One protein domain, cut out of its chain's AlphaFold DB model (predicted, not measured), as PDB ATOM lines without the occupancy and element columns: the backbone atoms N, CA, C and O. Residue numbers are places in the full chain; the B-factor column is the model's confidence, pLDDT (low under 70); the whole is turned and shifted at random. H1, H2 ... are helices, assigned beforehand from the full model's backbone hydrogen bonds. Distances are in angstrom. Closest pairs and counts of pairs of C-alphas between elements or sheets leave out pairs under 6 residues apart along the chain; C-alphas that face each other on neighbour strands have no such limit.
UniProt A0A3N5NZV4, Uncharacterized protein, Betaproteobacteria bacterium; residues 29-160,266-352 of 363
ATOM      1  N   GLU A  29      46.513  11.744  -4.502       94.62
ATOM      2  CA  GLU A  29      45.997  10.942  -5.614       94.62
ATOM      3  C   GLU A  29      44.656  11.482  -6.118       94.62
ATOM      4  O   GLU A  29      44.474  11.668  -7.323       94.62
ATOM      5  N   LEU A  30      43.739  11.807  -5.198       95.19
ATOM      6  CA  LEU A  30      42.446  12.396  -5.543       95.19
ATOM      7  C   LEU A  30      42.603  13.824  -6.069       95.19
ATOM      8  O   LEU A  30      41.979  14.160  -7.070       95.19
ATOM      9  N   GLN A  31      43.452  14.648  -5.446       94.62
ATOM     10  CA  GLN A  31      43.718  16.006  -5.934       94.62
ATOM     11  C   GLN A  31      44.292  15.988  -7.355       94.62
ATOM     12  O   GLN A  31      43.868  16.772  -8.205       94.62
ATOM     13  N   ASN A  32      45.226  15.076  -7.629       95.38
ATOM     14  CA  ASN A  32      45.824  14.894  -8.948       95.38
ATOM     15  C   ASN A  32      44.776  14.448  -9.971       95.38
ATOM     16  O   ASN A  32      44.725  15.003 -11.065       95.38
ATOM     17  N   ALA A  33      43.908  13.501  -9.607       97.06
ATOM     18  CA  ALA A  33      42.822  13.051 -10.469       97.06
ATOM     19  C   ALA A  33      41.807  14.172 -10.758       97.06
ATOM     20  O   ALA A  33      41.472  14.419 -11.915       97.06
ATOM     21  N   GLN A  34      41.382  14.913  -9.730       96.56
ATOM     22  CA  GLN A  34      40.482  16.059  -9.880       96.56
ATOM     23  C   GLN A  34      41.087  17.137 -10.780       96.56
ATOM     24  O   GLN A  34      40.402  17.685 -11.644       96.56
ATOM     25  N   ARG A  35      42.384  17.426 -10.615       95.88
ATOM     26  CA  ARG A  35      43.101  18.398 -11.447       95.88
ATOM     27  C   ARG A  35      43.194  17.937 -12.895       95.88
ATOM     28  O   ARG A  35      42.879  18.721 -13.783       95.88
ATOM     29  N   ALA A  36      43.545  16.674 -13.132       96.94
ATOM     30  CA  ALA A  36      43.575  16.103 -14.474       96.94
ATOM     31  C   ALA A  36      42.196  16.183 -15.157       96.94
ATOM     32  O   ALA A  36      42.106  16.595 -16.316       96.94
ATOM     33  N   GLY A  37      41.118  15.868 -14.428       97.44
ATOM     34  CA  GLY A  37      39.744  16.028 -14.912       97.44
ATOM     35  C   GLY A  37      39.408  17.479 -15.251       97.44
ATOM     36  O   GLY A  37      38.904  17.766 -16.334       97.44
ATOM     37  N   TRP A  38      39.744  18.422 -14.371       96.81
ATOM     38  CA  TRP A  38      39.463  19.839 -14.600       96.81
ATOM     39  C   TRP A  38      40.229  20.412 -15.791       96.81
ATOM     40  O   TRP A  38      39.645  21.112 -16.621       96.81
ATOM     41  N   ASP A  39      41.518  20.103 -15.900       96.00
ATOM     42  CA  ASP A  39      42.369  20.582 -16.988       96.00
ATOM     43  C   ASP A  39      41.895  20.029 -18.336       96.00
ATOM     44  O   ASP A  39      41.788  20.781 -19.309       96.00
ATOM     45  N   THR A  40      41.525  18.745 -18.376       97.00
ATOM     46  CA  THR A  40      40.974  18.102 -19.576       97.00
ATOM     47  C   THR A  40      39.626  18.715 -19.958       97.00
ATOM     48  O   THR A  40      39.440  19.122 -21.104       97.00
ATOM     49  N   ALA A  41      38.703  18.887 -19.003       97.06
ATOM     50  CA  ALA A  41      37.415  19.534 -19.260       97.06
ATOM     51  C   ALA A  41      37.583  20.979 -19.761       97.06
ATOM     52  O   ALA A  41      36.883  21.396 -20.683       97.06
ATOM     53  N   SER A  42      38.533  21.731 -19.194       95.94
ATOM     54  CA  SER A  42      38.830  23.112 -19.594       95.94
ATOM     55  C   SER A  42      39.349  23.184 -21.030       95.94
ATOM     56  O   SER A  42      38.937  24.065 -21.787       95.94
ATOM     57  N   LEU A  43      40.227  22.253 -21.418       95.88
ATOM     58  CA  LEU A  43      40.755  22.150 -22.779       95.88
ATOM     59  C   LEU A  43      39.646  21.820 -23.788       95.88
ATOM     60  O   LEU A  43      39.516  22.493 -24.806       95.88
ATOM     61  N   LEU A  44      38.794  20.838 -23.484       96.25
ATOM     62  CA  LEU A  44      37.679  20.456 -24.361       96.25
ATOM     63  C   LEU A  44      36.645  21.589 -24.473       96.25
ATOM     64  O   LEU A  44      36.155  21.885 -25.563       96.25
ATOM     65  N   ALA A  45      36.379  22.303 -23.374       96.19
ATOM     66  CA  ALA A  45      35.531  23.494 -23.376       96.19
ATOM     67  C   ALA A  45      36.085  24.624 -24.259       96.19
ATOM     68  O   ALA A  45      35.303  25.382 -24.833       96.19
ATOM     69  N   GLN A  46      37.411  24.737 -24.402       95.56
ATOM     70  CA  GLN A  46      38.030  25.684 -25.332       95.56
ATOM     71  C   GLN A  46      37.692  25.344 -26.783       95.56
ATOM     72  O   GLN A  46      37.277  26.232 -27.524       95.56
ATOM     73  N   GLY A  47      37.824  24.072 -27.169       93.88
ATOM     74  CA  GLY A  47      37.465  23.612 -28.513       93.88
ATOM     75  C   GLY A  47      35.986  23.848 -28.819       93.88
ATOM     76  O   GLY A  47      35.637  24.381 -29.871       93.88
ATOM     77  N   MET A  48      35.112  23.557 -27.852       95.62
ATOM     78  CA  MET A  48      33.671  23.796 -27.976       95.62
ATOM     79  C   MET A  48      33.297  25.281 -28.092       95.62
ATOM     80  O   MET A  48      32.304  25.614 -28.736       95.62
ATOM     81  N   ALA A  49      34.078  26.195 -27.508       95.19
ATOM     82  CA  ALA A  49      33.781  27.628 -27.540       95.19
ATOM     83  C   ALA A  49      33.864  28.248 -28.947       95.19
ATOM     84  O   ALA A  49      33.290  29.315 -29.165       95.19
ATOM     85  N   ALA A  50      34.544  27.588 -29.891       93.25
ATOM     86  CA  ALA A  50      34.629  28.016 -31.286       93.25
ATOM     87  C   ALA A  50      33.408  27.605 -32.135       93.25
ATOM     88  O   ALA A  50      33.288  28.039 -33.281       93.25
ATOM     89  N   ALA A  51      32.505  26.773 -31.603       94.50
ATOM     90  CA  ALA A  51      31.313  26.326 -32.317       94.50
ATOM     91  C   ALA A  51      30.364  27.501 -32.634       94.50
ATOM     92  O   ALA A  51      30.241  28.436 -31.844       94.50
ATOM     93  N   ASP A  52      29.642  27.448 -33.758       96.19
ATOM     94  CA  ASP A  52      28.640  28.471 -34.098       96.19
ATOM     95  C   ASP A  52      27.436  28.393 -33.131       96.19
ATOM     96  O   ASP A  52      26.736  27.374 -33.124       96.19
ATOM     97  N   PRO A  53      27.134  29.450 -32.349       96.31
ATOM     98  CA  PRO A  53      26.030  29.450 -31.388       96.31
ATOM     99  C   PRO A  53      24.647  29.280 -32.018       96.31
ATOM    100  O   PRO A  53      23.711  28.887 -31.324       96.31
ATOM    101  N   ARG A  54      24.490  29.566 -33.316       95.88
ATOM    102  CA  ARG A  54      23.224  29.340 -34.029       95.88
ATOM    103  C   ARG A  54      23.016  27.867 -34.370       95.88
ATOM    104  O   ARG A  54      21.874  27.422 -34.432       95.88
ATOM    105  N   ARG A  55      24.105  27.125 -34.586       95.38
ATOM    106  CA  ARG A  55      24.090  25.700 -34.958       95.38
ATOM    107  C   ARG A  55      24.158  24.779 -33.739       95.38
ATOM    108  O   ARG A  55      23.560  23.704 -33.758       95.38
ATOM    109  N   PHE A  56      24.845  25.227 -32.688       97.19
ATOM    110  CA  PHE A  56      25.093  24.478 -31.451       97.19
ATOM    111  C   PHE A  56      24.699  25.292 -30.198       97.19
ATOM    112  O   PHE A  56      25.549  25.652 -29.376       97.19
ATOM    113  N   PRO A  57      23.416  25.679 -30.060       97.38
ATOM    114  CA  PRO A  57      22.958  26.512 -28.948       97.38
ATOM    115  C   PRO A  57      23.069  25.820 -27.578       97.38
ATOM    116  O   PRO A  57      23.269  26.499 -26.568       97.38
ATOM    117  N   GLY A  58      22.953  24.492 -27.518       97.88
ATOM    118  CA  GLY A  58      23.142  23.684 -26.316       97.88
ATOM    119  C   GLY A  58      24.562  23.796 -25.773       97.88
ATOM    120  O   GLY A  58      24.729  24.078 -24.586       97.88
ATOM    121  N   VAL A  59      25.572  23.685 -26.641       98.31
ATOM    122  CA  VAL A  59      26.990  23.888 -26.293       98.31
ATOM    123  C   VAL A  59      27.215  25.250 -25.641       98.31
ATOM    124  O   VAL A  59      27.818  25.339 -24.571       98.31
ATOM    125  N   HIS A  60      26.694  26.324 -26.234       98.12
ATOM    126  CA  HIS A  60      26.868  27.677 -25.689       98.12
ATOM    127  C   HIS A  60      26.100  27.906 -24.388       98.12
ATOM    128  O   HIS A  60      26.609  28.582 -23.488       98.12
ATOM    129  N   ALA A  61      24.908  27.318 -24.256       98.19
ATOM    130  CA  ALA A  61      24.160  27.331 -23.005       98.19
ATOM    131  C   ALA A  61      24.940  26.618 -21.891       98.19
ATOM    132  O   ALA A  61      25.108  27.181 -20.810       98.19
ATOM    133  N   TRP A  62      25.496  25.438 -22.167       98.38
ATOM    134  CA  TRP A  62      26.314  24.727 -21.191       98.38
ATOM    135  C   TRP A  62      27.614  25.477 -20.859       98.38
ATOM    136  O   TRP A  62      27.977  25.578 -19.691       98.38
ATOM    137  N   LEU A  63      28.292  26.089 -21.837       98.25
ATOM    138  CA  LEU A  63      29.489  26.903 -21.580       98.25
ATOM    139  C   LEU A  63      29.201  28.091 -20.647       98.25
ATOM    140  O   LEU A  63      30.104  28.573 -19.959       98.25
ATOM    141  N   LYS A  64      27.967  28.606 -20.615       98.19
ATOM    142  CA  LYS A  64      27.550  29.610 -19.626       98.19
ATOM    143  C   LYS A  64      27.487  29.008 -18.221       98.19
ATOM    144  O   LYS A  64      28.031  29.610 -17.297       98.19
ATOM    145  N   ASP A  65      26.897  27.826 -18.076       97.81
ATOM    146  CA  ASP A  65      26.810  27.114 -16.796       97.81
ATOM    147  C   ASP A  65      28.196  26.699 -16.287       97.81
ATOM    148  O   ASP A  65      28.513  26.882 -15.112       97.81
ATOM    149  N   TYR A  66      29.068  26.237 -17.187       96.62
ATOM    150  CA  TYR A  66      30.461  25.922 -16.884       96.62
ATOM    151  C   TYR A  66      31.211  27.138 -16.324       96.62
ATOM    152  O   TYR A  66      31.880  27.032 -15.296       96.62
ATOM    153  N   ARG A  67      31.040  28.321 -16.934       96.12
ATOM    154  CA  ARG A  67      31.614  29.574 -16.411       96.12
ATOM    155  C   ARG A  67      31.036  29.971 -15.058       96.12
ATOM    156  O   ARG A  67      31.783  30.406 -14.186       96.12
ATOM    157  N   ALA A  68      29.731  29.790 -14.860       94.94
ATOM    158  CA  ALA A  68      29.087  30.047 -13.573       94.94
ATOM    159  C   ALA A  68      29.612  29.121 -12.459       94.94
ATOM    160  O   ALA A  68      29.687  29.535 -11.305       94.94
ATOM    161  N   ALA A  69      30.047  27.907 -12.807       92.50
ATOM    162  CA  ALA A  69      30.723  26.977 -11.903       92.50
ATOM    163  C   ALA A  69      32.222  27.294 -11.681       92.50
ATOM    164  O   ALA A  69      32.931  26.510 -11.054       92.50
ATOM    165  N   GLY A  70      32.723  28.428 -12.188       91.06
ATOM    166  CA  GLY A  70      34.129  28.838 -12.075       91.06
ATOM    167  C   GLY A  70      35.037  28.306 -13.188       91.06
ATOM    168  O   GLY A  70      36.249  28.518 -13.143       91.06
ATOM    169  N   GLY A  71      34.468  27.636 -14.192       91.56
ATOM    170  CA  GLY A  71      35.166  27.178 -15.386       91.56
ATOM    171  C   GLY A  71      35.623  28.332 -16.272       91.56
ATOM    172  O   GLY A  71      34.881  29.276 -16.531       91.56
ATOM    173  N   ILE A  72      36.846  28.264 -16.786       91.31
ATOM    174  CA  ILE A  72      37.322  29.200 -17.806       91.31
ATOM    175  C   ILE A  72      37.884  28.350 -18.949       91.31
ATOM    176  O   ILE A  72      38.895  27.681 -18.742       91.31
ATOM    177  N   PRO A  73      37.251  28.346 -20.139       90.00
ATOM    178  CA  PRO A  73      37.725  27.561 -21.277       90.00
ATOM    179  C   PRO A  73      39.215  27.791 -21.558       90.00
ATOM    180  O   PRO A  73      39.674  28.931 -21.611       90.00
ATOM    181  N   GLY A  74      39.970  26.702 -21.698       86.00
ATOM    182  CA  GLY A  74      41.413  26.697 -21.965       86.00
ATOM    183  C   GLY A  74      42.300  27.033 -20.764       86.00
ATOM    184  O   GLY A  74      43.520  26.892 -20.837       86.00
ATOM    185  N   LYS A  75      41.723  27.451 -19.632       89.75
ATOM    186  CA  LYS A  75      42.490  27.798 -18.438       89.75
ATOM    187  C   LYS A  75      42.586  26.600 -17.502       89.75
ATOM    188  O   LYS A  75      41.628  26.249 -16.819       89.75
ATOM    189  N   ARG A  76      43.785  26.025 -17.434       88.06
ATOM    190  CA  ARG A  76      44.134  24.991 -16.452       88.06
ATOM    191  C   ARG A  76      43.981  25.507 -15.023       88.06
ATOM    192  O   ARG A  76      44.077  26.715 -14.774       88.06
ATOM    193  N   ALA A  77      43.780  24.595 -14.078       81.62
ATOM    194  CA  ALA A  77      43.837  24.929 -12.666       81.62
ATOM    195  C   ALA A  77      45.216  25.537 -12.360       81.62
ATOM    196  O   ALA A  77      46.252  24.894 -12.532       81.62
ATOM    197  N   ALA A  78      45.240  26.792 -11.901       73.19
ATOM    198  CA  ALA A  78      46.435  27.324 -11.249       73.19
ATOM    199  C   ALA A  78      46.783  26.379 -10.085       73.19
ATOM    200  O   ALA A  78      45.865  25.795  -9.519       73.19
ATOM    201  N   GLY A  79      48.061  26.221  -9.721       76.00
ATOM    202  CA  GLY A  79      48.554  25.180  -8.794       76.00
ATOM    203  C   GLY A  79      47.878  25.053  -7.410       76.00
ATOM    204  O   GLY A  79      48.261  24.184  -6.632       76.00
ATOM    205  N   GLY A  80      46.871  25.873  -7.105       77.44
ATOM    206  CA  GLY A  80      45.931  25.703  -6.005       77.44
ATOM    207  C   GLY A  80      44.852  24.621  -6.225       77.44
ATOM    208  O   GLY A  80      44.938  23.797  -7.146       77.44
ATOM    209  N   PRO A  81      43.851  24.578  -5.327       77.25
ATOM    210  CA  PRO A  81      42.789  23.580  -5.358       77.25
ATOM    211  C   PRO A  81      41.856  23.781  -6.557       77.25
ATOM    212  O   PRO A  81      41.543  24.909  -6.941       77.25
ATOM    213  N   VAL A  82      41.389  22.666  -7.119       83.88
ATOM    214  CA  VAL A  82      40.356  22.660  -8.162       83.88
ATOM    215  C   VAL A  82      39.064  23.259  -7.587       83.88
ATOM    216  O   VAL A  82      38.749  22.998  -6.419       83.88
ATOM    217  N   PRO A  83      38.307  24.063  -8.359       84.94
ATOM    218  CA  PRO A  83      36.997  24.534  -7.928       84.94
ATOM    219  C   PRO A  83      36.112  23.371  -7.476       84.94
ATOM    220  O   PRO A  83      36.097  22.309  -8.095       84.94
ATOM    221  N   ARG A  84      35.353  23.559  -6.393       88.19
ATOM    222  CA  ARG A  84      34.359  22.561  -5.982       88.19
ATOM    223  C   ARG A  84      33.208  22.573  -6.982       88.19
ATOM    224  O   ARG A  84      32.494  23.568  -7.081       88.19
ATOM    225  N   ILE A  85      33.030  21.465  -7.695       91.31
ATOM    226  CA  ILE A  85      31.992  21.306  -8.715       91.31
ATOM    227  C   ILE A  85      30.808  20.559  -8.110       91.31
ATOM    228  O   ILE A  85      30.962  19.456  -7.588       91.31
ATOM    229  N   ASP A  86      29.614  21.134  -8.225       95.38
ATOM    230  CA  ASP A  86      28.369  20.390  -8.043       95.38
ATOM    231  C   ASP A  86      28.047  19.665  -9.353       95.38
ATOM    232  O   ASP A  86      27.447  20.222 -10.274       95.38
ATOM    233  N   VAL A  87      28.518  18.425  -9.458       95.94
ATOM    234  CA  VAL A  87      28.400  17.625 -10.682       95.94
ATOM    235  C   VAL A  87      26.961  17.239 -11.003       95.94
ATOM    236  O   VAL A  87      26.597  17.151 -12.173       95.94
ATOM    237  N   GLU A  88      26.104  17.102  -9.990       96.50
ATOM    238  CA  GLU A  88      24.681  16.847 -10.207       96.50
ATOM    239  C   GLU A  88      24.026  18.032 -10.915       96.50
ATOM    240  O   GLU A  88      23.237  17.840 -11.840       96.50
ATOM    241  N   ARG A  89      24.381  19.260 -10.522       97.06
ATOM    242  CA  ARG A  89      23.871  20.480 -11.158       97.06
ATOM    243  C   ARG A  89      24.547  20.832 -12.472       97.06
ATOM    244  O   ARG A  89      23.895  21.454 -13.300       97.06
ATOM    245  N   LEU A  90      25.826  20.502 -12.649       97.31
ATOM    246  CA  LEU A  90      26.571  20.854 -13.859       97.31
ATOM    247  C   LEU A  90      26.393  19.822 -14.981       97.31
ATOM    248  O   LEU A  90      26.423  20.210 -16.149       97.31
ATOM    249  N   VAL A  91      26.195  18.548 -14.627       97.50
ATOM    250  CA  VAL A  91      26.177  17.396 -15.541       97.50
ATOM    251  C   VAL A  91      24.880  16.600 -15.393       97.50
ATOM    252  O   VAL A  91      23.981  16.761 -16.217       97.50
ATOM    253  N   THR A  92      24.742  15.784 -14.336       96.38
ATOM    254  CA  THR A  92      23.728  14.711 -14.257       96.38
ATOM    255  C   THR A  92      22.310  15.222 -14.515       96.38
ATOM    256  O   THR A  92      21.581  14.662 -15.332       96.38
ATOM    257  N   ARG A  93      21.922  16.311 -13.844       98.06
ATOM    258  CA  ARG A  93      20.572  16.891 -13.897       98.06
ATOM    259  C   ARG A  93      20.507  18.170 -14.721       98.06
ATOM    260  O   ARG A  93      19.481  18.852 -14.705       98.06
ATOM    261  N   ASN A  94      21.586  18.519 -15.421       98.44
ATOM    262  CA  ASN A  94      21.649  19.761 -16.170       98.44
ATOM    263  C   ASN A  94      21.043  19.590 -17.568       98.44
ATOM    264  O   ASN A  94      21.630  18.913 -18.416       98.44
ATOM    265  N   PRO A  95      19.903  20.233 -17.878       98.56
ATOM    266  CA  PRO A  95      19.340  20.135 -19.211       98.56
ATOM    267  C   PRO A  95      20.223  20.770 -20.292       98.56
ATOM    268  O   PRO A  95      20.129  20.352 -21.443       98.56
ATOM    269  N   THR A  96      21.066  21.757 -19.973       98.56
ATOM    270  CA  THR A  96      21.970  22.366 -20.962       98.56
ATOM    271  C   THR A  96      23.129  21.431 -21.304       98.56
ATOM    272  O   THR A  96      23.467  21.322 -22.479       98.56
ATOM    273  N   PHE A  97      23.660  20.692 -20.318       98.62
ATOM    274  CA  PHE A  97      24.676  19.658 -20.535       98.62
ATOM    275  C   PHE A  97      24.165  18.604 -21.510       98.62
ATOM    276  O   PHE A  97      24.793  18.369 -22.534       98.62
ATOM    277  N   TRP A  98      22.992  18.023 -21.247       98.56
ATOM    278  CA  TRP A  98      22.446  16.984 -22.120       98.56
ATOM    279  C   TRP A  98      22.105  17.514 -23.515       98.56
ATOM    280  O   TRP A  98      22.331  16.821 -24.498       98.56
ATOM    281  N   ARG A  99      21.640  18.764 -23.645       98.12
ATOM    282  CA  ARG A  99      21.484  19.391 -24.969       98.12
ATOM    283  C   ARG A  99      22.818  19.503 -25.706       98.12
ATOM    284  O   ARG A  99      22.878  19.116 -26.863       98.12
ATOM    285  N   ALA A 100      23.869  19.987 -25.042       98.44
ATOM    286  CA  ALA A 100      25.212  20.067 -25.619       98.44
ATOM    287  C   ALA A 100      25.760  18.681 -25.997       98.44
ATOM    288  O   ALA A 100      26.323  18.511 -27.071       98.44
ATOM    289  N   TYR A 101      25.547  17.681 -25.141       98.31
ATOM    290  CA  TYR A 101      25.984  16.305 -25.358       98.31
ATOM    291  C   TYR A 101      25.350  15.698 -26.618       98.31
ATOM    292  O   TYR A 101      26.052  15.121 -27.440       98.31
ATOM    293  N   PHE A 102      24.046  15.906 -26.831       97.94
ATOM    294  CA  PHE A 102      23.328  15.439 -28.027       97.94
ATOM    295  C   PHE A 102      23.463  16.358 -29.258       97.94
ATOM    296  O   PHE A 102      22.908  16.061 -30.316       97.94
ATOM    297  N   GLU A 103      24.195  17.468 -29.147       97.94
ATOM    298  CA  GLU A 103      24.669  18.250 -30.296       97.94
ATOM    299  C   GLU A 103      25.987  17.702 -30.871       97.94
ATOM    300  O   GLU A 103      26.374  18.069 -31.986       97.94
ATOM    301  N   MET A 104      26.658  16.810 -30.136       96.75
ATOM    302  CA  MET A 104      27.835  16.079 -30.600       96.75
ATOM    303  C   MET A 104      27.438  14.852 -31.424       96.75
ATOM    304  O   MET A 104      26.335  14.314 -31.307       96.75
ATOM    305  N   SER A 105      28.365  14.401 -32.267       96.12
ATOM    306  CA  SER A 105      28.210  13.173 -33.048       96.12
ATOM    307  C   SER A 105      27.975  11.981 -32.112       96.12
ATOM    308  O   SER A 105      28.652  11.893 -31.085       96.12
ATOM    309  N   PRO A 106      27.043  11.056 -32.414       96.25
ATOM    310  CA  PRO A 106      26.859   9.885 -31.575       96.25
ATOM    311  C   PRO A 106      28.146   9.069 -31.531       96.25
ATOM    312  O   PRO A 106      28.795   8.853 -32.555       96.25
ATOM    313  N   GLY A 107      28.531   8.666 -30.325       95.06
ATOM    314  CA  GLY A 107      29.787   7.959 -30.104       95.06
ATOM    315  C   GLY A 107      31.022   8.847 -30.260       95.06
ATOM    316  O   GLY A 107      32.105   8.304 -30.415       95.06
ATOM    317  N   ASP A 108      30.903  10.182 -30.222       96.56
ATOM    318  CA  ASP A 108      32.068  11.074 -30.209       96.56
ATOM    319  C   ASP A 108      32.916  10.823 -28.942       96.56
ATOM    320  O   ASP A 108      32.443  11.072 -27.824       96.56
ATOM    321  N   PRO A 109      34.173  10.346 -29.069       96.19
ATOM    322  CA  PRO A 109      35.011  10.064 -27.905       96.19
ATOM    323  C   PRO A 109      35.338  11.320 -27.099       96.19
ATOM    324  O   PRO A 109      35.526  11.237 -25.886       96.19
ATOM    325  N   GLY A 110      35.376  12.491 -27.743       97.06
ATOM    326  CA  GLY A 110      35.617  13.756 -27.064       97.06
ATOM    327  C   GLY A 110      34.455  14.168 -26.156       97.06
ATOM    328  O   GLY A 110      34.700  14.652 -25.052       97.06
ATOM    329  N   ALA A 111      33.206  13.903 -26.549       97.44
ATOM    330  CA  ALA A 111      32.022  14.119 -25.719       97.44
ATOM    331  C   ALA A 111      32.029  13.224 -24.468       97.44
ATOM    332  O   ALA A 111      31.762  13.701 -23.361       97.44
ATOM    333  N   MET A 112      32.401  11.949 -24.614       97.69
ATOM    334  CA  MET A 112      32.520  11.028 -23.474       97.69
ATOM    335  C   MET A 112      33.702  11.378 -22.567       97.69
ATOM    336  O   MET A 112      33.561  11.370 -21.343       97.69
ATOM    337  N   LEU A 113      34.851  11.745 -23.147       98.38
ATOM    338  CA  LEU A 113      36.005  12.233 -22.391       98.38
ATOM    339  C   LEU A 113      35.649  13.502 -21.613       98.38
ATOM    340  O   LEU A 113      36.002  13.618 -20.441       98.38
ATOM    341  N   TRP A 114      34.925  14.436 -22.227       98.44
ATOM    342  CA  TRP A 114      34.446  15.658 -21.584       98.44
ATOM    343  C   TRP A 114      33.531  15.356 -20.392       98.44
ATOM    344  O   TRP A 114      33.757  15.881 -19.298       98.44
ATOM    345  N   HIS A 115      32.557  14.459 -20.563       98.56
ATOM    346  CA  HIS A 115      31.673  14.011 -19.484       98.56
ATOM    347  C   HIS A 115      32.469  13.390 -18.330       98.56
ATOM    348  O   HIS A 115      32.365  13.845 -17.188       98.56
ATOM    349  N   ALA A 116      33.335  12.419 -18.624       98.75
ATOM    350  CA  ALA A 116      34.172  11.771 -17.618       98.75
ATOM    351  C   ALA A 116      35.123  12.750 -16.910       98.75
ATOM    352  O   ALA A 116      35.350  12.633 -15.706       98.75
ATOM    353  N   SER A 117      35.638  13.749 -17.628       98.56
ATOM    354  CA  SER A 117      36.511  14.791 -17.079       98.56
ATOM    355  C   SER A 117      35.803  15.640 -16.025       98.56
ATOM    356  O   SER A 117      36.378  15.906 -14.970       98.56
ATOM    357  N   LEU A 118      34.542  16.016 -16.262       98.25
ATOM    358  CA  LEU A 118      33.734  16.753 -15.285       98.25
ATOM    359  C   LEU A 118      33.408  15.906 -14.049       98.25
ATOM    360  O   LEU A 118      33.478  16.415 -12.929       98.25
ATOM    361  N   LEU A 119      33.095  14.619 -14.241       98.50
ATOM    362  CA  LEU A 119      32.889  13.673 -13.140       98.50
ATOM    363  C   LEU A 119      34.153  13.552 -12.279       98.50
ATOM    364  O   LEU A 119      34.098  13.717 -11.060       98.50
ATOM    365  N   LEU A 120      35.309  13.330 -12.909       98.44
ATOM    366  CA  LEU A 120      36.566  13.170 -12.185       98.44
ATOM    367  C   LEU A 120      36.976  14.455 -11.460       98.44
ATOM    368  O   LEU A 120      37.414  14.389 -10.314       98.44
ATOM    369  N   ALA A 121      36.767  15.621 -12.078       97.25
ATOM    370  CA  ALA A 121      37.005  16.920 -11.451       97.25
ATOM    371  C   ALA A 121      36.170  17.127 -10.174       97.25
ATOM    372  O   ALA A 121      36.635  17.752  -9.223       97.25
ATOM    373  N   ALA A 122      34.968  16.547 -10.115       96.69
ATOM    374  CA  ALA A 122      34.122  16.540  -8.924       96.69
ATOM    375  C   ALA A 122      34.479  15.438  -7.905       96.69
ATOM    376  O   ALA A 122      33.920  15.401  -6.811       96.69
ATOM    377  N   GLY A 123      35.433  14.560  -8.224       96.94
ATOM    378  CA  GLY A 123      35.820  13.418  -7.395       96.94
ATOM    379  C   GLY A 123      34.966  12.161  -7.601       96.94
ATOM    380  O   GLY A 123      35.067  11.235  -6.802       96.94
ATOM    381  N   GLU A 124      34.152  12.081  -8.654       98.12
ATOM    382  CA  GLU A 124      33.331  10.906  -8.996       98.12
ATOM    383  C   GLU A 124      34.152   9.857  -9.777       98.12
ATOM    384  O   GLU A 124      33.857   9.535 -10.931       98.12
ATOM    385  N   ALA A 125      35.234   9.346  -9.175       98.31
ATOM    386  CA  ALA A 125      36.228   8.539  -9.891       98.31
ATOM    387  C   ALA A 125      35.673   7.215 -10.455       98.31
ATOM    388  O   ALA A 125      36.052   6.839 -11.564       98.31
ATOM    389  N   SER A 126      34.761   6.530  -9.747       98.50
ATOM    390  CA  SER A 126      34.125   5.299 -10.258       98.50
ATOM    391  C   SER A 126      33.304   5.585 -11.519       98.50
ATOM    392  O   SER A 126      33.526   4.956 -12.553       98.50
ATOM    393  N   ARG A 127      32.405   6.583 -11.476       98.44
ATOM    394  CA  ARG A 127      31.584   6.968 -12.641       98.44
ATOM    395  C   ARG A 127      32.445   7.440 -13.815       98.44
ATOM    396  O   ARG A 127      32.194   7.034 -14.948       98.44
ATOM    397  N   ALA A 128      33.483   8.237 -13.549       98.75
ATOM    398  CA  ALA A 128      34.429   8.670 -14.575       98.75
ATOM    399  C   ALA A 128      35.134   7.476 -15.239       98.75
ATOM    400  O   ALA A 128      35.172   7.393 -16.465       98.75
ATOM    401  N   ALA A 129      35.631   6.516 -14.450       98.56
ATOM    402  CA  ALA A 129      36.271   5.312 -14.973       98.56
ATOM    403  C   ALA A 129      35.320   4.488 -15.856       98.56
ATOM    404  O   ALA A 129      35.736   4.011 -16.911       98.56
ATOM    405  N   TYR A 130      34.045   4.356 -15.473       98.56
ATOM    406  CA  TYR A 130      33.053   3.651 -16.289       98.56
ATOM    407  C   TYR A 130      32.837   4.320 -17.645       98.56
ATOM    408  O   TYR A 130      32.899   3.651 -18.677       98.56
ATOM    409  N   LEU A 131      32.661   5.642 -17.666       98.44
ATOM    410  CA  LEU A 131      32.529   6.371 -18.925       98.44
ATOM    411  C   LEU A 131      33.787   6.282 -19.786       98.44
ATOM    412  O   LEU A 131      33.666   6.150 -20.995       98.44
ATOM    413  N   LEU A 132      34.982   6.299 -19.195       98.50
ATOM    414  CA  LEU A 132      36.235   6.180 -19.947       98.50
ATOM    415  C   LEU A 132      36.419   4.790 -20.554       98.50
ATOM    416  O   LEU A 132      36.906   4.677 -21.672       98.50
ATOM    417  N   VAL A 133      35.996   3.733 -19.859       98.06
ATOM    418  CA  VAL A 133      35.969   2.374 -20.419       98.06
ATOM    419  C   VAL A 133      34.999   2.294 -21.605       98.06
ATOM    420  O   VAL A 133      35.359   1.732 -22.638       98.06
ATOM    421  N   ILE A 134      33.815   2.906 -21.497       98.06
ATOM    422  CA  ILE A 134      32.842   2.989 -22.600       98.06
ATOM    423  C   ILE A 134      33.392   3.838 -23.757       98.06
ATOM    424  O   ILE A 134      33.279   3.435 -24.911       98.06
ATOM    425  N   ALA A 135      34.047   4.965 -23.466       97.38
ATOM    426  CA  ALA A 135      34.627   5.869 -24.462       97.38
ATOM    427  C   ALA A 135      35.673   5.186 -25.344       97.38
ATOM    428  O   ALA A 135      35.832   5.539 -26.501       97.38
ATOM    429  N   ARG A 136      36.370   4.169 -24.835       97.12
ATOM    430  CA  ARG A 136      37.326   3.391 -25.637       97.12
ATOM    431  C   ARG A 136      36.665   2.496 -26.681       97.12
ATOM    432  O   ARG A 136      37.352   2.004 -27.565       97.12
ATOM    433  N   GLN A 137      35.354   2.289 -26.584       97.00
ATOM    434  CA  GLN A 137      34.580   1.492 -27.532       97.00
ATOM    435  C   GLN A 137      34.058   2.326 -28.711       97.00
ATOM    436  O   GLN A 137      33.452   1.769 -29.627       97.00
ATOM    437  N   THR A 138      34.266   3.644 -28.714       94.44
ATOM    438  CA  THR A 138      33.828   4.511 -29.813       94.44
ATOM    439  C   THR A 138      34.584   4.206 -31.109       94.44
ATOM    440  O   THR A 138      35.798   3.982 -31.052       94.44
ATOM    441  N   PRO A 139      33.919   4.254 -32.274       86.56
ATOM    442  CA  PRO A 139      34.594   4.079 -33.556       86.56
ATOM    443  C   PRO A 139      35.578   5.228 -33.839       86.56
ATOM    444  O   PRO A 139      35.421   6.337 -33.332       86.56
ATOM    445  N   GLU A 140      36.583   4.964 -34.680       88.12
ATOM    446  CA  GLU A 140      37.476   5.987 -35.263       88.12
ATOM    447  C   GLU A 140      38.220   6.880 -34.247       88.12
ATOM    448  O   GLU A 140      38.506   8.053 -34.510       88.12
ATOM    449  N   ILE A 141      38.572   6.342 -33.076       94.12
ATOM    450  CA  ILE A 141      39.308   7.101 -32.063       94.12
ATOM    451  C   ILE A 141      40.710   7.485 -32.563       94.12
ATOM    452  O   ILE A 141      41.536   6.641 -32.916       94.12
ATOM    453  N   SER A 142      41.003   8.785 -32.591       94.62
ATOM    454  CA  SER A 142      42.341   9.254 -32.945       94.62
ATOM    455  C   SER A 142      43.349   8.882 -31.853       94.62
ATOM    456  O   SER A 142      43.010   8.813 -30.669       94.62
ATOM    457  N   LYS A 143      44.619   8.688 -32.230       95.25
ATOM    458  CA  LYS A 143      45.684   8.365 -31.266       95.25
ATOM    459  C   LYS A 143      45.771   9.375 -30.102       95.25
ATOM    460  O   LYS A 143      45.759   8.914 -28.963       95.25
ATOM    461  N   PRO A 144      45.773  10.709 -30.327       96.38
ATOM    462  CA  PRO A 144      45.794  11.674 -29.223       96.38
ATOM    463  C   PRO A 144      44.585  11.551 -28.285       96.38
ATOM    464  O   PRO A 144      44.716  11.696 -27.072       96.38
ATOM    465  N   MET A 145      43.402  11.252 -28.831       96.62
ATOM    466  CA  MET A 145      42.188  11.067 -28.034       96.62
ATOM    467  C   MET A 145      42.262   9.800 -27.174       96.62
ATOM    468  O   MET A 145      41.933   9.833 -25.988       96.62
ATOM    469  N   LEU A 146      42.752   8.695 -27.742       95.88
ATOM    470  CA  LEU A 146      42.966   7.447 -27.008       95.88
ATOM    471  C   LEU A 146      43.992   7.611 -25.880       95.88
ATOM    472  O   LEU A 146      43.797   7.073 -24.786       95.88
ATOM    473  N   GLU A 147      45.062   8.371 -26.121       97.06
ATOM    474  CA  GLU A 147      46.062   8.714 -25.104       97.06
ATOM    475  C   GLU A 147      45.443   9.542 -23.968       97.06
ATOM    476  O   GLU A 147      45.641   9.207 -22.800       97.06
ATOM    477  N   ALA A 148      44.627  10.553 -24.286       97.81
ATOM    478  CA  ALA A 148      43.936  11.366 -23.285       97.81
ATOM    479  C   ALA A 148      42.951  10.542 -22.434       97.81
ATOM    480  O   ALA A 148      42.955  10.645 -21.204       97.81
ATOM    481  N   ILE A 149      42.152   9.671 -23.064       98.00
ATOM    482  CA  ILE A 149      41.239   8.755 -22.362       98.00
ATOM    483  C   ILE A 149      42.018   7.796 -21.454       98.00
ATOM    484  O   ILE A 149      41.643   7.594 -20.298       98.00
ATOM    485  N   SER A 150      43.122   7.231 -21.947       97.25
ATOM    486  CA  SER A 150      43.954   6.301 -21.176       97.25
ATOM    487  C   SER A 150      44.603   6.978 -19.967       97.25
ATOM    488  O   SER A 150      44.577   6.420 -18.870       97.25
ATOM    489  N   ALA A 151      45.124   8.196 -20.137       97.94
ATOM    490  CA  ALA A 151      45.712   8.972 -19.050       97.94
ATOM    491  C   ALA A 151      44.678   9.300 -17.960       97.94
ATOM    492  O   ALA A 151      44.937   9.116 -16.768       97.94
ATOM    493  N   LEU A 152      43.474   9.728 -18.348       98.31
ATOM    494  CA  LEU A 152      42.422  10.053 -17.386       98.31
ATOM    495  C   LEU A 152      41.887   8.806 -16.659       98.31
ATOM    496  O   LEU A 152      41.569   8.857 -15.465       98.31
ATOM    497  N   LEU A 153      41.839   7.664 -17.353       98.00
ATOM    498  CA  LEU A 153      41.462   6.384 -16.758       98.00
ATOM    499  C   LEU A 153      42.494   5.949 -15.712       98.00
ATOM    500  O   LEU A 153      42.110   5.546 -14.615       98.00
ATOM    501  N   GLN A 154      43.786   6.108 -16.006       97.81
ATOM    502  CA  GLN A 154      44.861   5.828 -15.054       97.81
ATOM    503  C   GLN A 154      44.737   6.689 -13.788       97.81
ATOM    504  O   GLN A 154      44.827   6.163 -12.679       97.81
ATOM    505  N   HIS A 155      44.472   7.993 -13.923       98.31
ATOM    506  CA  HIS A 155      44.235   8.868 -12.768       98.31
ATOM    507  C   HIS A 155      43.042   8.412 -11.918       98.31
ATOM    508  O   HIS A 155      43.133   8.386 -10.690       98.31
ATOM    509  N   SER A 156      41.948   8.009 -12.568       98.25
ATOM    510  CA  SER A 156      40.764   7.480 -11.884       98.25
ATOM    511  C   SER A 156      41.100   6.199 -11.109       98.25
ATOM    512  O   SER A 156      40.743   6.067  -9.941       98.25
ATOM    513  N   GLN A 157      41.847   5.279 -11.725       97.38
ATOM    514  CA  GLN A 157      42.261   4.016 -11.109       97.38
ATOM    515  C   GLN A 157      43.187   4.219  -9.906       97.38
ATOM    516  O   GLN A 157      42.985   3.568  -8.886       97.38
ATOM    517  N   LEU A 158      44.159   5.132  -9.989       97.00
ATOM    518  CA  LEU A 158      45.055   5.441  -8.869       97.00
ATOM    519  C   LEU A 158      44.285   6.011  -7.668       97.00
ATOM    520  O   LEU A 158      44.488   5.560  -6.540       97.00
ATOM    521  N   ALA A 159      43.352   6.941  -7.902       96.94
ATOM    522  CA  ALA A 159      42.494   7.469  -6.840       96.94
ATOM    523  C   ALA A 159      41.625   6.366  -6.207       96.94
ATOM    524  O   ALA A 159      41.532   6.271  -4.983       96.94
ATOM    525  N   LEU A 160      41.028   5.491  -7.026       97.56
ATOM    526  CA  LEU A 160      40.227   4.357  -6.552       97.56
ATOM    527  C   LEU A 160      41.052   3.355  -5.734       97.56
ATOM    528  O   LEU A 160      40.599   2.928  -4.675       97.56
ATOM    529  N   LEU A 266      18.732  -5.998  -8.440       87.81
ATOM    530  CA  LEU A 266      19.877  -6.800  -7.996       87.81
ATOM    531  C   LEU A 266      20.153  -7.968  -8.950       87.81
ATOM    532  O   LEU A 266      21.313  -8.264  -9.250       87.81
ATOM    533  N   LEU A 267      19.092  -8.615  -9.441       89.56
ATOM    534  CA  LEU A 267      19.183  -9.703 -10.407       89.56
ATOM    535  C   LEU A 267      19.801  -9.229 -11.726       89.56
ATOM    536  O   LEU A 267      20.732  -9.864 -12.214       89.56
ATOM    537  N   VAL A 268      19.331  -8.105 -12.267       94.00
ATOM    538  CA  VAL A 268      19.831  -7.497 -13.507       94.00
ATOM    539  C   VAL A 268      21.286  -7.070 -13.342       94.00
ATOM    540  O   VAL A 268      22.118  -7.390 -14.190       94.00
ATOM    541  N   LEU A 269      21.637  -6.426 -12.226       93.62
ATOM    542  CA  LEU A 269      23.019  -6.040 -11.932       93.62
ATOM    543  C   LEU A 269      23.954  -7.252 -11.877       93.62
ATOM    544  O   LEU A 269      25.007  -7.250 -12.513       93.62
ATOM    545  N   GLY A 270      23.570  -8.293 -11.136       92.44
ATOM    546  CA  GLY A 270      24.410  -9.469 -10.913       92.44
ATOM    547  C   GLY A 270      24.485 -10.428 -12.100       92.44
ATOM    548  O   GLY A 270      25.562 -10.944 -12.390       92.44
ATOM    549  N   LYS A 271      23.362 -10.686 -12.780       95.12
ATOM    550  CA  LYS A 271      23.272 -11.711 -13.832       95.12
ATOM    551  C   LYS A 271      23.413 -11.164 -15.248       95.12
ATOM    552  O   LYS A 271      23.848 -11.913 -16.116       95.12
ATOM    553  N   THR A 272      23.078  -9.895 -15.474       96.38
ATOM    554  CA  THR A 272      23.103  -9.289 -16.814       96.38
ATOM    555  C   THR A 272      24.237  -8.281 -16.932       96.38
ATOM    556  O   THR A 272      25.157  -8.479 -17.721       96.38
ATOM    557  N   ILE A 273      24.218  -7.216 -16.127       97.62
ATOM    558  CA  ILE A 273      25.161  -6.101 -16.276       97.62
ATOM    559  C   ILE A 273      26.581  -6.543 -15.941       97.62
ATOM    560  O   ILE A 273      27.485  -6.280 -16.726       97.62
ATOM    561  N   ARG A 274      26.803  -7.216 -14.805       96.25
ATOM    562  CA  ARG A 274      28.162  -7.526 -14.350       96.25
ATOM    563  C   ARG A 274      28.957  -8.392 -15.338       96.25
ATOM    564  O   ARG A 274      30.062  -7.973 -15.679       96.25
ATOM    565  N   PRO A 275      28.432  -9.520 -15.855       97.19
ATOM    566  CA  PRO A 275      29.160 -10.317 -16.841       97.19
ATOM    567  C   PRO A 275      29.482  -9.542 -18.125       97.19
ATOM    568  O   PRO A 275      30.585  -9.663 -18.652       97.19
ATOM    569  N   LEU A 276      28.546  -8.723 -18.619       97.75
ATOM    570  CA  LEU A 276      28.752  -7.906 -19.819       97.75
ATOM    571  C   LEU A 276      29.773  -6.791 -19.573       97.75
ATOM    572  O   LEU A 276      30.646  -6.555 -20.404       97.75
ATOM    573  N   TRP A 277      29.707  -6.146 -18.409       97.88
ATOM    574  CA  TRP A 277      30.681  -5.149 -17.985       97.88
ATOM    575  C   TRP A 277      32.087  -5.740 -17.899       97.88
ATOM    576  O   TRP A 277      33.033  -5.142 -18.403       97.88
ATOM    577  N   ASP A 278      32.234  -6.935 -17.322       96.31
ATOM    578  CA  ASP A 278      33.527  -7.615 -17.233       96.31
ATOM    579  C   ASP A 278      34.095  -7.959 -18.624       96.31
ATOM    580  O   ASP A 278      35.312  -7.978 -18.784       96.31
ATOM    581  N   ILE A 279      33.255  -8.188 -19.644       95.88
ATOM    582  CA  ILE A 279      33.709  -8.336 -21.040       95.88
ATOM    583  C   ILE A 279      34.258  -7.004 -21.565       95.88
ATOM    584  O   ILE A 279      35.392  -6.971 -22.035       95.88
ATOM    585  N   VAL A 280      33.490  -5.915 -21.436       95.94
ATOM    586  CA  VAL A 280      33.882  -4.574 -21.915       95.94
ATOM    587  C   VAL A 280      35.150  -4.070 -21.213       95.94
ATOM    588  O   VAL A 280      36.015  -3.454 -21.830       95.94
ATOM    589  N   ALA A 281      35.275  -4.324 -19.909       94.81
ATOM    590  CA  ALA A 281      36.367  -3.809 -19.090       94.81
ATOM    591  C   ALA A 281      37.653  -4.654 -19.159       94.81
ATOM    592  O   ALA A 281      38.719  -4.146 -18.809       94.81
ATOM    593  N   ARG A 282      37.577  -5.931 -19.568       91.88
ATOM    594  CA  ARG A 282      38.731  -6.852 -19.564       91.88
ATOM    595  C   ARG A 282      39.804  -6.448 -20.561       91.88
ATOM    596  O   ARG A 282      40.977  -6.420 -20.202       91.88
ATOM    597  N   ASP A 283      39.406  -6.179 -21.798       85.38
ATOM    598  CA  ASP A 283      40.316  -5.744 -22.848       85.38
ATOM    599  C   ASP A 283      39.808  -4.439 -23.440       85.38
ATOM    600  O   ASP A 283      39.052  -4.395 -24.403       85.38
ATOM    601  N   THR A 284      40.247  -3.349 -22.824       81.94
ATOM    602  CA  THR A 284      39.873  -2.005 -23.258       81.94
ATOM    603  C   THR A 284      40.557  -1.584 -24.569       81.94
ATOM    604  O   THR A 284      40.304  -0.477 -25.047       81.94
ATOM    605  N   GLN A 285      41.447  -2.410 -25.138       80.50
ATOM    606  CA  GLN A 285      42.059  -2.190 -26.456       80.50
ATOM    607  C   GLN A 285      41.280  -2.894 -27.572       80.50
ATOM    608  O   GLN A 285      41.307  -2.432 -28.710       80.50
ATOM    609  N   ALA A 286      40.601  -3.999 -27.259       87.44
ATOM    610  CA  ALA A 286      39.777  -4.718 -28.215       87.44
ATOM    611  C   ALA A 286      38.404  -4.058 -28.381       87.44
ATOM    612  O   ALA A 286      37.760  -3.632 -27.418       87.44
ATOM    613  N   GLU A 287      37.931  -4.028 -29.624       91.44
ATOM    614  CA  GLU A 287      36.570  -3.613 -29.919       91.44
ATOM    615  C   GLU A 287      35.577  -4.642 -29.362       91.44
ATOM    616  O   GLU A 287      35.597  -5.824 -29.714       91.44
ATOM    617  N   THR A 288      34.680  -4.196 -28.484       96.00
ATOM    618  CA  THR A 288      33.593  -5.042 -27.986       96.00
ATOM    619  C   THR A 288      32.547  -5.243 -29.080       96.00
ATOM    620  O   THR A 288      32.164  -4.290 -29.751       96.00
ATOM    621  N   ARG A 289      32.023  -6.466 -29.219       96.81
ATOM    622  CA  ARG A 289      30.923  -6.778 -30.146       96.81
ATOM    623  C   ARG A 289      29.648  -5.978 -29.831       96.81
ATOM    624  O   ARG A 289      29.290  -5.800 -28.664       96.81
ATOM    625  N   ASP A 290      28.912  -5.583 -30.867       97.56
ATOM    626  CA  ASP A 290      27.700  -4.761 -30.725       97.56
ATOM    627  C   ASP A 290      26.588  -5.437 -29.911       97.56
ATOM    628  O   ASP A 290      25.870  -4.765 -29.175       97.56
ATOM    629  N   ASP A 291      26.436  -6.764 -29.988       98.00
ATOM    630  CA  ASP A 291      25.442  -7.498 -29.192       98.00
ATOM    631  C   ASP A 291      25.702  -7.366 -27.684       98.00
ATOM    632  O   ASP A 291      24.763  -7.209 -26.902       98.00
ATOM    633  N   VAL A 292      26.973  -7.353 -27.273       98.00
ATOM    634  CA  VAL A 292      27.375  -7.151 -25.872       98.00
ATOM    635  C   VAL A 292      27.040  -5.731 -25.421       98.00
ATOM    636  O   VAL A 292      26.411  -5.565 -24.377       98.00
ATOM    637  N   LEU A 293      27.405  -4.715 -26.209       97.94
ATOM    638  CA  LEU A 293      27.113  -3.314 -25.883       97.94
ATOM    639  C   LEU A 293      25.601  -3.039 -25.859       97.94
ATOM    640  O   LEU A 293      25.121  -2.339 -24.968       97.94
ATOM    641  N   ARG A 294      24.833  -3.631 -26.782       98.12
ATOM    642  CA  ARG A 294      23.370  -3.479 -26.851       98.12
ATOM    643  C   ARG A 294      22.691  -4.080 -25.628       98.12
ATOM    644  O   ARG A 294      21.863  -3.421 -24.998       98.12
ATOM    645  N   ASN A 295      23.092  -5.292 -25.246       98.19
ATOM    646  CA  ASN A 295      22.584  -5.950 -24.044       98.19
ATOM    647  C   ASN A 295      23.016  -5.219 -22.765       98.19
ATOM    648  O   ASN A 295      22.232  -5.129 -21.820       98.19
ATOM    649  N   LEU A 296      24.225  -4.646 -22.741       98.50
ATOM    650  CA  LEU A 296      24.692  -3.840 -21.618       98.50
ATOM    651  C   LEU A 296      23.855  -2.563 -21.474       98.50
ATOM    652  O   LEU A 296      23.356  -2.296 -20.386       98.50
ATOM    653  N   ALA A 297      23.635  -1.810 -22.557       98.44
ATOM    654  CA  ALA A 297      22.808  -0.602 -22.536       98.44
ATOM    655  C   ALA A 297      21.367  -0.894 -22.078       98.44
ATOM    656  O   ALA A 297      20.807  -0.146 -21.274       98.44
ATOM    657  N   ALA A 298      20.778  -1.998 -22.550       98.06
ATOM    658  CA  ALA A 298      19.452  -2.441 -22.126       98.06
ATOM    659  C   ALA A 298      19.412  -2.804 -20.633       98.06
ATOM    660  O   ALA A 298      18.554  -2.299 -19.911       98.06
ATOM    661  N   GLY A 299      20.373  -3.604 -20.155       97.62
ATOM    662  CA  GLY A 299      20.472  -3.973 -18.743       97.62
ATOM    663  C   GLY A 299      20.669  -2.755 -17.840       97.62
ATOM    664  O   GLY A 299      19.973  -2.613 -16.839       97.62
ATOM    665  N   LEU A 300      21.556  -1.828 -18.219       98.12
ATOM    666  CA  LEU A 300      21.767  -0.568 -17.497       98.12
ATOM    667  C   LEU A 300      20.467   0.238 -17.388       98.12
ATOM    668  O   LEU A 300      20.158   0.752 -16.314       98.12
ATOM    669  N   ARG A 301      19.673   0.315 -18.461       96.88
ATOM    670  CA  ARG A 301      18.371   0.998 -18.447       96.88
ATOM    671  C   ARG A 301      17.360   0.310 -17.534       96.88
ATOM    672  O   ARG A 301      16.678   0.987 -16.769       96.88
ATOM    673  N   GLU A 302      17.284  -1.016 -17.580       95.56
ATOM    674  CA  GLU A 302      16.422  -1.813 -16.697       95.56
ATOM    675  C   GLU A 302      16.790  -1.606 -15.218       95.56
ATOM    676  O   GLU A 302      15.914  -1.396 -14.378       95.56
ATOM    677  N   ALA A 303      18.088  -1.521 -14.915       94.81
ATOM    678  CA  ALA A 303      18.607  -1.170 -13.593       94.81
ATOM    679  C   ALA A 303      18.524   0.335 -13.257       94.81
ATOM    680  O   ALA A 303      19.008   0.755 -12.207       94.81
ATOM    681  N   ARG A 304      17.906   1.158 -14.120       95.06
ATOM    682  CA  ARG A 304      17.745   2.618 -13.965       95.06
ATOM    683  C   ARG A 304      19.068   3.390 -13.872       95.06
ATOM    684  O   ARG A 304      19.134   4.465 -13.279       95.06
ATOM    685  N   LEU A 305      20.116   2.874 -14.504       96.81
ATOM    686  CA  LEU A 305      21.435   3.496 -14.633       96.81
ATOM    687  C   LEU A 305      21.528   4.324 -15.920       96.81
ATOM    688  O   LEU A 305      22.401   4.106 -16.762       96.81
ATOM    689  N   SER A 306      20.605   5.278 -16.078       98.00
ATOM    690  CA  SER A 306      20.378   6.002 -17.336       98.00
ATOM    691  C   SER A 306      21.604   6.746 -17.875       98.00
ATOM    692  O   SER A 306      21.764   6.824 -19.088       98.00
ATOM    693  N   GLU A 307      22.497   7.262 -17.020       98.19
ATOM    694  CA  GLU A 307      23.726   7.936 -17.479       98.19
ATOM    695  C   GLU A 307      24.632   6.975 -18.266       98.19
ATOM    696  O   GLU A 307      25.040   7.272 -19.389       98.19
ATOM    697  N   LEU A 308      24.898   5.797 -17.696       98.50
ATOM    698  CA  LEU A 308      25.713   4.771 -18.339       98.50
ATOM    699  C   LEU A 308      24.977   4.158 -19.536       98.50
ATOM    700  O   LEU A 308      25.598   3.927 -20.569       98.50
ATOM    701  N   ALA A 309      23.660   3.947 -19.428       98.56
ATOM    702  CA  ALA A 309      22.848   3.430 -20.529       98.56
ATOM    703  C   ALA A 309      22.909   4.346 -21.762       98.56
ATOM    704  O   ALA A 309      23.097   3.856 -22.877       98.56
ATOM    705  N   LEU A 310      22.810   5.669 -21.566       98.50
ATOM    706  CA  LEU A 310      22.969   6.653 -22.638       98.50
ATOM    707  C   LEU A 310      24.374   6.611 -23.228       98.50
ATOM    708  O   LEU A 310      24.504   6.542 -24.446       98.50
ATOM    709  N   ALA A 311      25.420   6.619 -22.397       98.19
ATOM    710  CA  ALA A 311      26.797   6.570 -22.882       98.19
ATOM    711  C   ALA A 311      27.069   5.311 -23.722       98.19
ATOM    712  O   ALA A 311      27.611   5.410 -24.820       98.19
ATOM    713  N   THR A 312      26.634   4.134 -23.262       98.56
ATOM    714  CA  THR A 312      26.774   2.884 -24.025       98.56
ATOM    715  C   THR A 312      25.953   2.911 -25.315       98.56
ATOM    716  O   THR A 312      26.459   2.515 -26.363       98.56
ATOM    717  N   ALA A 313      24.716   3.420 -25.279       98.12
ATOM    718  CA  ALA A 313      23.881   3.539 -26.473       98.12
ATOM    719  C   ALA A 313      24.494   4.482 -27.519       98.12
ATOM    720  O   ALA A 313      24.451   4.184 -28.705       98.12
ATOM    721  N   GLN A 314      25.124   5.583 -27.100       98.06
ATOM    722  CA  GLN A 314      25.804   6.494 -28.023       98.06
ATOM    723  C   GLN A 314      26.907   5.811 -28.833       98.06
ATOM    724  O   GLN A 314      27.043   6.113 -30.014       98.06
ATOM    725  N   VAL A 315      27.667   4.886 -28.231       97.94
ATOM    726  CA  VAL A 315      28.669   4.098 -28.969       97.94
ATOM    727  C   VAL A 315      28.010   3.320 -30.109       97.94
ATOM    728  O   VAL A 315      28.471   3.402 -31.244       97.94
ATOM    729  N   LEU A 316      26.920   2.602 -29.817       98.00
ATOM    730  CA  LEU A 316      26.187   1.802 -30.805       98.00
ATOM    731  C   LEU A 316      25.613   2.665 -31.924       98.00
ATOM    732  O   LEU A 316      25.862   2.387 -33.088       98.00
ATOM    733  N   ILE A 317      24.932   3.754 -31.569       97.62
ATOM    734  CA  ILE A 317      24.341   4.698 -32.527       97.62
ATOM    735  C   ILE A 317      25.429   5.280 -33.445       97.62
ATOM    736  O   ILE A 317      25.214   5.456 -34.643       97.62
ATOM    737  N   GLY A 318      26.619   5.553 -32.899       96.56
ATOM    738  CA  GLY A 318      27.778   5.990 -33.678       96.56
ATOM    739  C   GLY A 318      28.246   4.945 -34.691       96.56
ATOM    740  O   GLY A 318      28.510   5.290 -35.841       96.56
ATOM    741  N   ARG A 319      28.301   3.666 -34.295       96.12
ATOM    742  CA  ARG A 319      28.672   2.541 -35.177       96.12
ATOM    743  C   ARG A 319      27.614   2.238 -36.238       96.12
ATOM    744  O   ARG A 319      27.957   1.896 -37.363       96.12
ATOM    745  N   GLU A 320      26.341   2.392 -35.889       95.81
ATOM    746  CA  GLU A 320      25.193   2.181 -36.781       95.81
ATOM    747  C   GLU A 320      24.967   3.373 -37.735       95.81
ATOM    748  O   GLU A 320      24.224   3.265 -38.710       95.81
ATOM    749  N   GLY A 321      25.662   4.496 -37.508       94.38
ATOM    750  CA  GLY A 321      25.712   5.645 -38.413       94.38
ATOM    751  C   GLY A 321      24.656   6.724 -38.158       94.38
ATOM    752  O   GLY A 321      24.545   7.663 -38.949       94.38
ATOM    753  N   GLY A 322      23.890   6.640 -37.067       93.88
ATOM    754  CA  GLY A 322      22.902   7.655 -36.703       93.88
ATOM    755  C   GLY A 322      21.738   7.122 -35.875       93.88
ATOM    756  O   GLY A 322      21.663   5.944 -35.566       93.88
ATOM    757  N   TYR A 323      20.826   8.027 -35.514       96.25
ATOM    758  CA  TYR A 323      19.685   7.737 -34.642       96.25
ATOM    759  C   TYR A 323      18.484   7.183 -35.412       96.25
ATOM    760  O   TYR A 323      17.911   7.878 -36.265       96.25
ATOM    761  N   ASP A 324      18.008   6.007 -35.018       95.75
ATOM    762  CA  ASP A 324      16.713   5.488 -35.440       95.75
ATOM    763  C   ASP A 324      15.563   5.946 -34.509       95.75
ATOM    764  O   ASP A 324      15.711   6.797 -33.624       95.75
ATOM    765  N   GLU A 325      14.352   5.442 -34.755       96.06
ATOM    766  CA  GLU A 325      13.180   5.784 -33.944       96.06
ATOM    767  C   GLU A 325      13.182   5.142 -32.548       96.06
ATOM    768  O   GLU A 325      12.684   5.736 -31.586       96.06
ATOM    769  N   ASN A 326      13.744   3.944 -32.409       96.81
ATOM    770  CA  ASN A 326      13.869   3.254 -31.130       96.81
ATOM    771  C   ASN A 326      14.940   3.907 -30.248       96.81
ATOM    772  O   ASN A 326      14.738   4.029 -29.034       96.81
ATOM    773  N   ASP A 327      16.017   4.406 -30.849       97.44
ATOM    774  CA  ASP A 327      17.053   5.186 -30.182       97.44
ATOM    775  C   ASP A 327      16.462   6.454 -29.586       97.44
ATOM    776  O   ASP A 327      16.627   6.716 -28.395       97.44
ATOM    777  N   ARG A 328      15.689   7.215 -30.375       97.31
ATOM    778  CA  ARG A 328      15.018   8.434 -29.895       97.31
ATOM    779  C   ARG A 328      14.086   8.150 -28.717       97.31
ATOM    780  O   ARG A 328      14.097   8.896 -27.737       97.31
ATOM    781  N   LYS A 329      13.313   7.059 -28.763       97.44
ATOM    782  CA  LYS A 329      12.443   6.640 -27.646       97.44
ATOM    783  C   LYS A 329      13.245   6.280 -26.396       97.44
ATOM    784  O   LYS A 329      12.878   6.699 -25.297       97.44
ATOM    785  N   SER A 330      14.339   5.547 -26.566       97.38
ATOM    786  CA  SER A 330      15.227   5.148 -25.471       97.38
ATOM    787  C   SER A 330      15.907   6.362 -24.834       97.38
ATOM    788  O   SER A 330      15.839   6.537 -23.619       97.38
ATOM    789  N   VAL A 331      16.444   7.270 -25.657       98.00
ATOM    790  CA  VAL A 331      17.019   8.552 -25.224       98.00
ATOM    791  C   VAL A 331      15.996   9.379 -24.448       98.00
ATOM    792  O   VAL A 331      16.311   9.908 -23.383       98.00
ATOM    793  N   ALA A 332      14.750   9.463 -24.925       98.19
ATOM    794  CA  ALA A 332      13.687  10.180 -24.224       98.19
ATOM    795  C   ALA A 332      13.399   9.602 -22.832       98.19
ATOM    796  O   ALA A 332      13.132  10.356 -21.894       98.19
ATOM    797  N   ALA A 333      13.396   8.272 -22.701       97.88
ATOM    798  CA  ALA A 333      13.160   7.592 -21.432       97.88
ATOM    799  C   ALA A 333      14.284   7.885 -20.431       97.88
ATOM    800  O   ALA A 333      14.000   8.329 -19.317       97.88
ATOM    801  N   ASP A 334      15.537   7.732 -20.857       98.25
ATOM    802  CA  ASP A 334      16.707   7.969 -20.012       98.25
ATOM    803  C   ASP A 334      16.847   9.450 -19.618       98.25
ATOM    804  O   ASP A 334      17.049   9.776 -18.446       98.25
ATOM    805  N   LEU A 335      16.633  10.383 -20.553       98.19
ATOM    806  CA  LEU A 335      16.654  11.817 -20.247       98.19
ATOM    807  C   LEU A 335      15.519  12.245 -19.318       98.19
ATOM    808  O   LEU A 335      15.695  13.181 -18.541       98.19
ATOM    809  N   ARG A 336      14.364  11.573 -19.345       98.06
ATOM    810  CA  ARG A 336      13.288  11.847 -18.385       98.06
ATOM    811  C   ARG A 336      13.695  11.477 -16.957       98.06
ATOM    812  O   ARG A 336      13.227  12.129 -16.031       98.06
ATOM    813  N   ALA A 337      14.560  10.481 -16.774       95.88
ATOM    814  CA  ALA A 337      15.095  10.133 -15.459       95.88
ATOM    815  C   ALA A 337      16.187  11.112 -14.990       95.88
ATOM    816  O   ALA A 337      16.254  11.431 -13.805       95.88
ATOM    817  N   LEU A 338      17.021  11.609 -15.911       96.50
ATOM    818  CA  LEU A 338      18.185  12.443 -15.590       96.50
ATOM    819  C   LEU A 338      17.865  13.944 -15.559       96.50
ATOM    820  O   LEU A 338      18.099  14.623 -14.561       96.50
ATOM    821  N   ALA A 339      17.313  14.467 -16.653       97.62
ATOM    822  CA  ALA A 339      17.053  15.885 -16.868       97.62
ATOM    823  C   ALA A 339      15.782  16.076 -17.722       97.62
ATOM    824  O   ALA A 339      15.877  16.351 -18.922       97.62
ATOM    825  N   PRO A 340      14.572  15.986 -17.129       97.94
ATOM    826  CA  PRO A 340      13.305  16.047 -17.867       97.94
ATOM    827  C   PRO A 340      13.177  17.247 -18.818       97.94
ATOM    828  O   PRO A 340      12.634  17.128 -19.915       97.94
ATOM    829  N   ALA A 341      13.728  18.404 -18.433       97.94
ATOM    830  CA  ALA A 341      13.713  19.630 -19.233       97.94
ATOM    831  C   ALA A 341      14.617  19.587 -20.489       97.94
ATOM    832  O   ALA A 341      14.574  20.502 -21.320       97.94
ATOM    833  N   ALA A 342      15.450  18.553 -20.644       97.81
ATOM    834  CA  ALA A 342      16.243  18.305 -21.846       97.81
ATOM    835  C   ALA A 342      15.451  17.565 -22.931       97.81
ATOM    836  O   ALA A 342      15.747  17.754 -24.107       97.81
ATOM    837  N   VAL A 343      14.444  16.764 -22.551       98.25
ATOM    838  CA  VAL A 343      13.787  15.789 -23.443       98.25
ATOM    839  C   VAL A 343      13.258  16.448 -24.714       98.25
ATOM    840  O   VAL A 343      13.649  16.051 -25.803       98.25
ATOM    841  N   GLY A 344      12.408  17.472 -24.593       98.06
ATOM    842  CA  GLY A 344      11.812  18.140 -25.756       98.06
ATOM    843  C   GLY A 344      12.868  18.677 -26.732       98.06
ATOM    844  O   GLY A 344      12.904  18.228 -27.874       98.06
ATOM    845  N   PRO A 345      13.770  19.570 -26.289       97.94
ATOM    846  CA  PRO A 345      14.804  20.138 -27.155       97.94
ATOM    847  C   PRO A 345      15.748  19.108 -27.778       97.94
ATOM    848  O   PRO A 345      16.077  19.239 -28.955       97.94
ATOM    849  N   VAL A 346      16.151  18.075 -27.029       97.88
ATOM    850  CA  VAL A 346      16.988  16.997 -27.576       97.88
ATOM    851  C   VAL A 346      16.228  16.230 -28.657       97.88
ATOM    852  O   VAL A 346      16.745  16.065 -29.754       97.88
ATOM    853  N   LEU A 347      14.981  15.819 -28.412       97.69
ATOM    854  CA  LEU A 347      14.209  15.078 -29.414       97.69
ATOM    855  C   LEU A 347      13.923  15.909 -30.665       97.69
ATOM    856  O   LEU A 347      14.077  15.402 -31.772       97.69
ATOM    857  N   THR A 348      13.590  17.193 -30.512       96.88
ATOM    858  CA  THR A 348      13.442  18.105 -31.656       96.88
ATOM    859  C   THR A 348      14.709  18.132 -32.508       96.88
ATOM    860  O   THR A 348      14.619  18.111 -33.735       96.88
ATOM    861  N   ARG A 349      15.889  18.136 -31.877       94.62
ATOM    862  CA  ARG A 349      17.169  18.103 -32.587       94.62
ATOM    863  C   ARG A 349      17.384  16.784 -33.321       94.62
ATOM    864  O   ARG A 349      17.693  16.809 -34.509       94.62
ATOM    865  N   LEU A 350      17.205  15.661 -32.626       95.62
ATOM    866  CA  LEU A 350      17.444  14.315 -33.157       95.62
ATOM    867  C   LEU A 350      16.459  13.914 -34.268       95.62
ATOM    868  O   LEU A 350      16.752  13.006 -35.039       95.62
ATOM    869  N   SER A 351      15.310  14.584 -34.369       94.25
ATOM    870  CA  SER A 351      14.331  14.393 -35.446       94.25
ATOM    871  C   SER A 351      14.574  15.274 -36.682       94.25
ATOM    872  O   SER A 351      13.784  15.227 -37.624       94.25
ATOM    873  N   ALA A 352      15.628  16.098 -36.705       91.81
ATOM    874  CA  ALA A 352      15.915  16.960 -37.848       91.81
ATOM    875  C   ALA A 352      16.283  16.133 -39.104       91.81
ATOM    876  O   ALA A 352      17.124  15.240 -39.008       91.81
TER     877      ALA A 352
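This is residues 29 to 160 and 266 to 352 of the 363 residues of an uncharacterized protein of Betaproteobacteria bacterium (UniProt A0A3N5NZV4). A bundle of four up-and-down helices, H1, H5, H6 and H7, stands beside a second group, H8 to H12, that folds back and forth in hairpins. The groups meet where H10 packs on H6, and H12 turns back to H4, which with H2 and H3 fills the side between H12 and the bundle. The 219 printed residues hold twelve named helices, H1 to H12 in chain order, and no named strand; the class is all helix. The whole is compact and rounded, with a radius of gyration of the C-alphas of 16.3 A and spans of 44 by 40 by 33 A.

H1, residues 29 to 49, touches H5, residues 109 to 121, at a steep tilt of 43 degrees, with C-alphas Gln 34 and Ala 121 closest at 3.9 A. H5 and H6, residues 125 to 135, form a hairpin at a shallow tilt of 5 degrees; C-alphas Ala 116 and Ala 128 are closest, 4.4 A. H6 and H7, residues 143 to 160, form another, closest at C-alphas Ala 125 and Ser 156, 5.1 A. H1 touches H2, residues 57 to 68, with residues 45 to 49 alone, closest at C-alphas Met 48 and Val 59, 6.9 A, a hairpin. H2 touches H4, residues 95 to 101, at C-alphas Gly 58 and Ala 100, 4.2 A. H3, residues 87 to 92, touches H5 at C-alphas Val 87 and Leu 119, 6.5 A. H6 touches H10, residues 306 to 320, at C-alphas Ile 134 and Thr 312, 6.2 A. H9, residues 290 to 302, forms hairpins with H10 and with H8, residues 266 to 282. H11, residues 325 to 338, forms hairpins with H10 and with H12, residues 340 to 350; H12 touches H4 at C-alphas Pro 95 and Ala 342, 4.5 A. H1 and H10 are apart. Every O i to N i+4 pair is within hydrogen-bond range in H1, H2, H4, H5, H6, H7, H9, H10 and H11; the counts are 1 of 2 in H3, 9 of 13 in H8 and 5 of 7 in H12.

H1 begins at C-alpha 29 (45.997, 10.942, -5.614) and is 30.1 A long; H7 is 25.6 A, H8 22.1 A. H8 has a kink of 40 degrees near residue 273. H12 ends at C-alpha 350 (17.444, 14.315, -33.157).

C-alphas Gly 79 and Glu 325 are farthest apart, 47.5 A. Residues 161 to 265 are not printed; C-alphas 160 and 266 are 23.3 A apart across the cut. The link from H2 to H3 is long. No printed residue is under pLDDT 70.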